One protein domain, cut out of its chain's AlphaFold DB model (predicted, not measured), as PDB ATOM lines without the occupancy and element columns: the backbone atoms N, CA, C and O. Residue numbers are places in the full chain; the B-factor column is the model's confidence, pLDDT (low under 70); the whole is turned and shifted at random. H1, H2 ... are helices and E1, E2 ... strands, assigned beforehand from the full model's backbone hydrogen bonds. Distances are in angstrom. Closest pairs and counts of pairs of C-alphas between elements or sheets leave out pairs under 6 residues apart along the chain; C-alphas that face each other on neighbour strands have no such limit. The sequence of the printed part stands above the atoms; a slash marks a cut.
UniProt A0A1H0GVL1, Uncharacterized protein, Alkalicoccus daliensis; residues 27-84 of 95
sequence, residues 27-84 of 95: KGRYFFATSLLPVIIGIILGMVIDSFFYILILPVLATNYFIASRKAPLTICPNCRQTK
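Overview. This is residues 27 to 84 of the 95 residues of an uncharacterized protein of Alkalicoccus daliensis (UniProt A0A1H0GVL1). The printed part is a long hairpin of two helices, H1 and H2, lying side by side, with a small tail beyond the end where H2 stops. The tail holds the strand E1 and a loop, residues 77 to 82, that sticks out before residues 83 to 84 fold back beside residues 75 to 76 of E1. There are 58 residues with two named helices and one named strand, in the order H1, H2, E1, and the class is mostly helix. The whole is a loose rod with a radius of gyration of the C-alphas of 14.8 A, spanning 46 by 19 by 14 A.

Arrangement. Begin with H1, residues 27 to 48, and look next at H2, residues 51 to 71: the two form a helical hairpin. They touch, and their closest C-alphas are those of Gly 46 and Phe 53, 5.1 A apart. Their lines stand at a shallow tilt of 17 degrees, and they run opposite ways. In the backbones, 16 of 18 O i to N i+4 pairs are within hydrogen-bond range in H1 and 12 of 17 in H2. Go on to E1, residues 74 to 76, which pairs with no named strand; residues 75 to 76 form a short antiparallel pairing with residues 83 to 84. H2 and E1 meet only through their link. H1 and E1 are only just apart, with 8.4 A between their closest C-alphas.

Along the chain. Find C-alpha 27 at (26.741, -7.945, -15.148); from there H1 runs 32.2 A to C-alpha 48 at (36.578, 15.146, 4.976). H2 runs 31.7 A from C-alpha 51 to C-alpha 71 at (35.154, -7.695, -18.431). E1 covers 5.9 A and ends at C-alpha 76.

Size, cuts and confidence. The two C-alphas farthest apart are those of Asp 50 and Asn 79, 46.7 A. The printed part has no cut, and both links, H1 to H2 and H2 to E1, are tight. Look in the B-factor column for pLDDT under 70 at residues 27 to 28, 68 to 79 and 81 to 84; the mean of the printed part is 77.8.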
ATOM      1  N   LYS A  27      26.115  -9.255 -14.891       65.38
ATOM      2  CA  LYS A  27      26.741  -7.945 -15.148       65.38
ATOM      3  C   LYS A  27      26.310  -6.893 -14.122       65.38
ATOM      4  O   LYS A  27      27.150  -6.148 -13.639       65.38
ATOM      5  N   GLY A  28      25.026  -6.887 -13.752       69.88
ATOM      6  CA  GLY A  28      24.478  -5.956 -12.764       69.88
ATOM      7  C   GLY A  28      25.077  -6.141 -11.372       69.88
ATOM      8  O   GLY A  28      25.457  -5.162 -10.742       69.88
ATOM      9  N   ARG A  29      25.251  -7.389 -10.912       74.69
ATOM     10  CA  ARG A  29      25.840  -7.670  -9.594       74.69
ATOM     11  C   ARG A  29      27.330  -7.336  -9.558       74.69
ATOM     12  O   ARG A  29      27.806  -6.810  -8.558       74.69
ATOM     13  N   TYR A  30      28.046  -7.590 -10.657       75.75
ATOM     14  CA  TYR A  30      29.442  -7.180 -10.794       75.75
ATOM     15  C   TYR A  30      29.579  -5.655 -10.781       75.75
ATOM     16  O   TYR A  30      30.361  -5.137  -9.991       75.75
ATOM     17  N   PHE A  31      28.788  -4.947 -11.596       75.31
ATOM     18  CA  PHE A  31      28.790  -3.485 -11.658       75.31
ATOM     19  C   PHE A  31      28.426  -2.863 -10.311       75.31
ATOM     20  O   PHE A  31      29.129  -1.974  -9.854       75.31
ATOM     21  N   PHE A  32      27.391  -3.361  -9.633       78.81
ATOM     22  CA  PHE A  32      27.020  -2.867  -8.310       78.81
ATOM     23  C   PHE A  32      28.164  -3.048  -7.308       78.81
ATOM     24  O   PHE A  32      28.544  -2.092  -6.648       78.81
ATOM     25  N   ALA A  33      28.782  -4.234  -7.258       79.44
ATOM     26  CA  ALA A  33      29.899  -4.498  -6.353       79.44
ATOM     27  C   ALA A  33      31.145  -3.645  -6.661       79.44
ATOM     28  O   ALA A  33      31.787  -3.150  -5.740       79.44
ATOM     29  N   THR A  34      31.486  -3.447  -7.941       78.81
ATOM     30  CA  THR A  34      32.656  -2.635  -8.334       78.81
ATOM     31  C   THR A  34      32.408  -1.132  -8.247       78.81
ATOM     32  O   THR A  34      33.346  -0.389  -7.976       78.81
ATOM     33  N   SER A  35      31.168  -0.676  -8.426       79.25
ATOM     34  CA  SER A  35      30.802   0.743  -8.360       79.25
ATOM     35  C   SER A  35      30.454   1.224  -6.953       79.25
ATOM     36  O   SER A  35      30.597   2.414  -6.693       79.25
ATOM     37  N   LEU A  36      30.059   0.341  -6.025       84.62
ATOM     38  CA  LEU A  36      29.754   0.741  -4.644       84.62
ATOM     39  C   LEU A  36      30.977   1.314  -3.928       84.62
ATOM     40  O   LEU A  36      30.888   2.339  -3.261       84.62
ATOM     41  N   LEU A  37      32.119   0.638  -4.072       84.31
ATOM     42  CA  LEU A  37      33.351   0.974  -3.367       84.31
ATOM     43  C   LEU A  37      33.808   2.420  -3.654       84.31
ATOM     44  O   LEU A  37      33.969   3.182  -2.703       84.31
ATOM     45  N   PRO A  38      33.959   2.855  -4.920       84.38
ATOM     46  CA  PRO A  38      34.340   4.233  -5.200       84.38
ATOM     47  C   PRO A  38      33.271   5.261  -4.839       84.38
ATOM     48  O   PRO A  38      33.631   6.378  -4.488       84.38
ATOM     49  N   VAL A  39      31.981   4.914  -4.892       86.06
ATOM     50  CA  VAL A  39      30.918   5.825  -4.438       86.06
ATOM     51  C   VAL A  39      31.054   6.085  -2.938       86.06
ATOM     52  O   VAL A  39      31.044   7.239  -2.518       86.06
ATOM     53  N   ILE A  40      31.262   5.036  -2.139       89.38
ATOM     54  CA  ILE A  40      31.492   5.161  -0.693       89.38
ATOM     55  C   ILE A  40      32.749   5.995  -0.419       89.38
ATOM     56  O   ILE A  40      32.704   6.926   0.381       89.38
ATOM     57  N   ILE A  41      33.852   5.708  -1.117       87.75
ATOM     58  CA  ILE A  41      35.105   6.464  -0.968       87.75
ATOM     59  C   ILE A  41      34.901   7.942  -1.334       87.75
ATOM     60  O   ILE A  41      35.355   8.814  -0.599       87.75
ATOM     61  N   GLY A  42      34.189   8.236  -2.425       86.56
ATOM     62  CA  GLY A  42      33.893   9.607  -2.850       86.56
ATOM     63  C   GLY A  42      33.050  10.375  -1.833       86.56
ATOM     64  O   GLY A  42      33.326  11.541  -1.571       86.56
ATOM     65  N   ILE A  43      32.074   9.712  -1.205       88.50
ATOM     66  CA  ILE A  43      31.254  10.300  -0.137       88.50
ATOM     67  C   ILE A  43      32.108  10.634   1.096       88.50
ATOM     68  O   ILE A  43      31.975  11.723   1.648       88.50
ATOM     69  N   ILE A  44      32.998   9.726   1.509       90.56
ATOM     70  CA  ILE A  44      33.888   9.941   2.661       90.56
ATOM     71  C   ILE A  44      34.861  11.092   2.381       90.56
ATOM     72  O   ILE A  44      34.994  11.996   3.201       90.56
ATOM     73  N   LEU A  45      35.509  11.096   1.212       85.94
ATOM     74  CA  LEU A  45      36.442  12.160   0.827       85.94
ATOM     75  C   LEU A  45      35.744  13.517   0.683       85.94
ATOM     76  O   LEU A  45      36.307  14.526   1.099       85.94
ATOM     77  N   GLY A  46      34.515  13.537   0.158       88.50
ATOM     78  CA  GLY A  46      33.697  14.746   0.070       88.50
ATOM     79  C   GLY A  46      33.327  15.332   1.434       88.50
ATOM     80  O   GLY A  46      33.268  16.548   1.574       88.50
ATOM     81  N   MET A  47      33.138  14.482   2.452       89.50
ATOM     82  CA  MET A  47      32.897  14.935   3.827       89.50
ATOM     83  C   MET A  47      34.162  15.442   4.532       89.50
ATOM     84  O   MET A  47      34.065  16.336   5.366       89.50
ATOM     85  N   VAL A  48      35.329  14.854   4.245       90.56
ATOM     86  CA  VAL A  48      36.578  15.146   4.976       90.56
ATOM     87  C   VAL A  48      37.370  16.299   4.360       90.56
ATOM     88  O   VAL A  48      38.008  17.044   5.098       90.56
ATOM     89  N   ILE A  49      37.382  16.421   3.029       88.25
ATOM     90  CA  ILE A  49      38.278  17.346   2.323       88.25
ATOM     91  C   ILE A  49      37.502  18.538   1.773       88.25
ATOM     92  O   ILE A  49      37.680  19.650   2.255       88.25
ATOM     93  N   ASP A  50      36.674  18.317   0.750       84.44
ATOM     94  CA  ASP A  50      35.917  19.382   0.091       84.44
ATOM     95  C   ASP A  50      34.805  18.795  -0.798       84.44
ATOM     96  O   ASP A  50      34.924  17.683  -1.330       84.44
ATOM     97  N   SER A  51      33.752  19.573  -1.049       85.25
ATOM     98  CA  SER A  51      32.625  19.183  -1.910       85.25
ATOM     99  C   SER A  51      33.038  18.949  -3.370       85.25
ATOM    100  O   SER A  51      32.315  18.311  -4.138       85.25
ATOM    101  N   PHE A  52      34.226  19.400  -3.776       85.69
ATOM    102  CA  PHE A  52      34.738  19.176  -5.128       85.69
ATOM    103  C   PHE A  52      34.873  17.682  -5.494       85.69
ATOM    104  O   PHE A  52      34.725  17.302  -6.658       85.69
ATOM    105  N   PHE A  53      35.075  16.800  -4.505       82.00
ATOM    106  CA  PHE A  53      35.214  15.356  -4.734       82.00
ATOM    107  C   PHE A  53      33.935  14.684  -5.253       82.00
ATOM    108  O   PHE A  53      34.025  13.636  -5.898       82.00
ATOM    109  N   TYR A  54      32.758  15.293  -5.072       81.62
ATOM    110  CA  TYR A  54      31.510  14.764  -5.636       81.62
ATOM    111  C   TYR A  54      31.530  14.738  -7.172       81.62
ATOM    112  O   TYR A  54      30.940  13.843  -7.779       81.62
ATOM    113  N   ILE A  55      32.275  15.646  -7.812       86.56
ATOM    114  CA  ILE A  55      32.412  15.693  -9.277       86.56
ATOM    115  C   ILE A  55      33.167  14.462  -9.798       86.56
ATOM    116  O   ILE A  55      32.870  13.981 -10.891       86.56
ATOM    117  N   LEU A  56      34.083  13.889  -9.008       84.25
ATOM    118  CA  LEU A  56      34.850  12.696  -9.387       84.25
ATOM    119  C   LEU A  56      34.010  11.411  -9.381       84.25
ATOM    120  O   LEU A  56      34.396  10.423 -10.007       84.25
ATOM    121  N   ILE A  57      32.834  11.414  -8.748       83.94
ATOM    122  CA  ILE A  57      31.956  10.240  -8.689       83.94
ATOM    123  C   ILE A  57      31.451   9.862 -10.092       83.94
ATOM    124  O   ILE A  57      31.463   8.683 -10.454       83.94
ATOM    125  N   LEU A  58      31.076  10.848 -10.915       85.44
ATOM    126  CA  LEU A  58      30.578  10.644 -12.283       85.44
ATOM    127  C   LEU A  58      31.589   9.945 -13.217       85.44
ATOM    128  O   LEU A  58      31.243   8.902 -13.785       85.44
ATOM    129  N   PRO A  59      32.831  10.441 -13.395       88.81
ATOM    130  CA  PRO A  59      33.816   9.785 -14.249       88.81
ATOM    131  C   PRO A  59      34.235   8.414 -13.710       88.81
ATOM    132  O   PRO A  59      34.483   7.501 -14.502       88.81
ATOM    133  N   VAL A  60      34.260   8.210 -12.389       83.75
ATOM    134  CA  VAL A  60      34.568   6.894 -11.809       83.75
ATOM    135  C   VAL A  60      33.451   5.884 -12.092       83.75
ATOM    136  O   VAL A  60      33.736   4.758 -12.510       83.75
ATOM    137  N   LEU A  61      32.183   6.287 -11.963       83.75
ATOM    138  CA  LEU A  61      31.031   5.471 -12.366       83.75
ATOM    139  C   LEU A  61      31.086   5.111 -13.853       83.75
ATOM    140  O   LEU A  61      30.920   3.941 -14.205       83.75
ATOM    141  N   ALA A  62      31.366   6.088 -14.718       86.38
ATOM    142  CA  ALA A  62      31.487   5.870 -16.158       86.38
ATOM    143  C   ALA A  62      32.627   4.891 -16.487       86.38
ATOM    144  O   ALA A  62      32.451   3.957 -17.272       86.38
ATOM    145  N   THR A  63      33.778   5.046 -15.833       84.25
ATOM    146  CA  THR A  63      34.940   4.171 -16.031       84.25
ATOM    147  C   THR A  63      34.636   2.743 -15.581       84.25
ATOM    148  O   THR A  63      34.877   1.791 -16.327       84.25
ATOM    149  N   ASN A  64      34.018   2.573 -14.410       79.81
ATOM    150  CA  ASN A  64      33.589   1.262 -13.929       79.81
ATOM    151  C   ASN A  64      32.528   0.626 -14.825       79.81
ATOM    152  O   ASN A  64      32.562  -0.584 -15.043       79.81
ATOM    153  N   TYR A  65      31.626   1.422 -15.399       78.81
ATOM    154  CA  TYR A  65      30.641   0.939 -16.361       78.81
ATOM    155  C   TYR A  65      31.310   0.411 -17.636       78.81
ATOM    156  O   TYR A  65      30.996  -0.693 -18.097       78.81
ATOM    157  N   PHE A  66      32.288   1.146 -18.171       81.88
ATOM    158  CA  PHE A  66      33.078   0.709 -19.323       81.88
ATOM    159  C   PHE A  66      33.890  -0.557 -19.024       81.88
ATOM    160  O   PHE A  66      33.897  -1.495 -19.828       81.88
ATOM    161  N   ILE A  67      34.533  -0.626 -17.858       76.94
ATOM    162  CA  ILE A  67      35.314  -1.795 -17.434       76.94
ATOM    163  C   ILE A  67      34.406  -3.010 -17.238       76.94
ATOM    164  O   ILE A  67      34.720  -4.091 -17.744       76.94
ATOM    165  N   ALA A  68      33.272  -2.850 -16.555       69.50
ATOM    166  CA  ALA A  68      32.303  -3.919 -16.344       69.50
ATOM    167  C   ALA A  68      31.746  -4.427 -17.679       69.50
ATOM    168  O   ALA A  68      31.638  -5.636 -17.879       69.50
ATOM    169  N   SER A  69      31.484  -3.527 -18.629       68.94
ATOM    170  CA  SER A  69      31.016  -3.884 -19.972       68.94
ATOM    171  C   SER A  69      32.057  -4.660 -20.785       68.94
ATOM    172  O   SER A  69      31.681  -5.522 -21.578       68.94
ATOM    173  N   ARG A  70      33.358  -4.406 -20.572       68.25
ATOM    174  CA  ARG A  70      34.452  -5.133 -21.246       68.25
ATOM    175  C   ARG A  70      34.877  -6.424 -20.542       68.25
ATOM    176  O   ARG A  70      35.386  -7.323 -21.207       68.25
ATOM    177  N   LYS A  71      34.715  -6.526 -19.218       63.78
ATOM    178  CA  LYS A  71      35.154  -7.695 -18.431       63.78
ATOM    179  C   LYS A  71      34.041  -8.692 -18.112       63.78
ATOM    180  O   LYS A  71      34.362  -9.854 -17.890       63.78
ATOM    181  N   ALA A  72      32.770  -8.290 -18.108       59.25
ATOM    182  CA  ALA A  72      31.640  -9.164 -17.794       59.25
ATOM    183  C   ALA A  72      30.814  -9.513 -19.055       59.25
ATOM    184  O   ALA A  72      30.663  -8.682 -19.951       59.25
ATOM    185  N   PRO A  73      30.206 -10.713 -19.138       55.78
ATOM    186  CA  PRO A  73      30.008 -11.687 -18.065       55.78
ATOM    187  C   PRO A  73      31.215 -12.618 -17.881       55.78
ATOM    188  O   PRO A  73      31.701 -13.228 -18.834       55.78
ATOM    189  N   LEU A  74      31.667 -12.750 -16.633       64.44
ATOM    190  CA  LEU A  74      32.683 -13.723 -16.246       64.44
ATOM    191  C   LEU A  74      31.978 -15.038 -15.929       64.44
ATOM    192  O   LEU A  74      31.195 -15.125 -14.983       64.44
ATOM    193  N   THR A  75      32.261 -16.058 -16.731       61.16
ATOM    194  CA  THR A  75      31.933 -17.443 -16.391       61.16
ATOM    195  C   THR A  75      33.171 -18.040 -15.746       61.16
ATOM    196  O   THR A  75      34.173 -18.259 -16.431       61.16
ATOM    197  N   ILE A  76      33.122 -18.249 -14.431       65.44
ATOM    198  CA  ILE A  76      34.231 -18.829 -13.671       65.44
ATOM    199  C   ILE A  76      33.846 -20.258 -13.317       65.44
ATOM    200  O   ILE A  76      32.789 -20.499 -12.729       65.44
ATOM    201  N   CYS A  77      34.699 -21.216 -13.671       66.94
ATOM    202  CA  CYS A  77      34.582 -22.558 -13.121       66.94
ATOM    203  C   CYS A  77      35.326 -22.604 -11.771       66.94
ATOM    204  O   CYS A  77      36.531 -22.360 -11.749       66.94
ATOM    205  N   PRO A  78      34.665 -22.916 -10.645       67.56
ATOM    206  CA  PRO A  78      35.289 -22.942  -9.322       67.56
ATOM    207  C   PRO A  78      36.338 -24.053  -9.183       67.56
ATOM    208  O   PRO A  78      37.259 -23.917  -8.389       67.56
ATOM    209  N   ASN A  79      36.226 -25.124  -9.979       69.81
ATOM    210  CA  ASN A  79      37.147 -26.260  -9.936       69.81
ATOM    211  C   ASN A  79      38.480 -25.984 -10.641       69.81
ATOM    212  O   ASN A  79      39.529 -26.282 -10.088       69.81
ATOM    213  N   CYS A  80      38.458 -25.425 -11.855       70.81
ATOM    214  CA  CYS A  80      39.687 -25.167 -12.618       70.81
ATOM    215  C   CYS A  80      40.127 -23.698 -12.609       70.81
ATOM    216  O   CYS A  80      41.172 -23.386 -13.169       70.81
ATOM    217  N   ARG A  81      39.330 -22.784 -12.029       66.88
ATOM    218  CA  ARG A  81      39.527 -21.316 -12.033       66.88
ATOM    219  C   ARG A  81      39.761 -20.689 -13.416       66.88
ATOM    220  O   ARG A  81      40.026 -19.492 -13.509       66.88
ATOM    221  N   GLN A  82      39.590 -21.458 -14.492       65.38
ATOM    222  CA  GLN A  82      39.658 -20.972 -15.860       65.38
ATOM    223  C   GLN A  82      38.522 -19.976 -16.083       65.38
ATOM    224  O   GLN A  82      37.338 -20.270 -15.878       65.38
ATOM    225  N   THR A  83      38.901 -18.768 -16.480       61.16
ATOM    226  CA  THR A  83      37.971 -17.704 -16.843       61.16
ATOM    227  C   THR A  83      37.743 -17.786 -18.341       61.16
ATOM    228  O   THR A  83      38.546 -17.300 -19.135       61.16
ATOM    229  N   LYS A  84      36.614 -18.368 -18.760       61.16
ATOM    230  CA  LYS A  84      36.196 -18.220 -20.155       61.16
ATOM    231  C   LYS A  84      35.663 -16.807 -20.333       61.16
ATOM    232  O   LYS A  84      34.524 -16.520 -19.953       61.16
TER     233      LYS A  84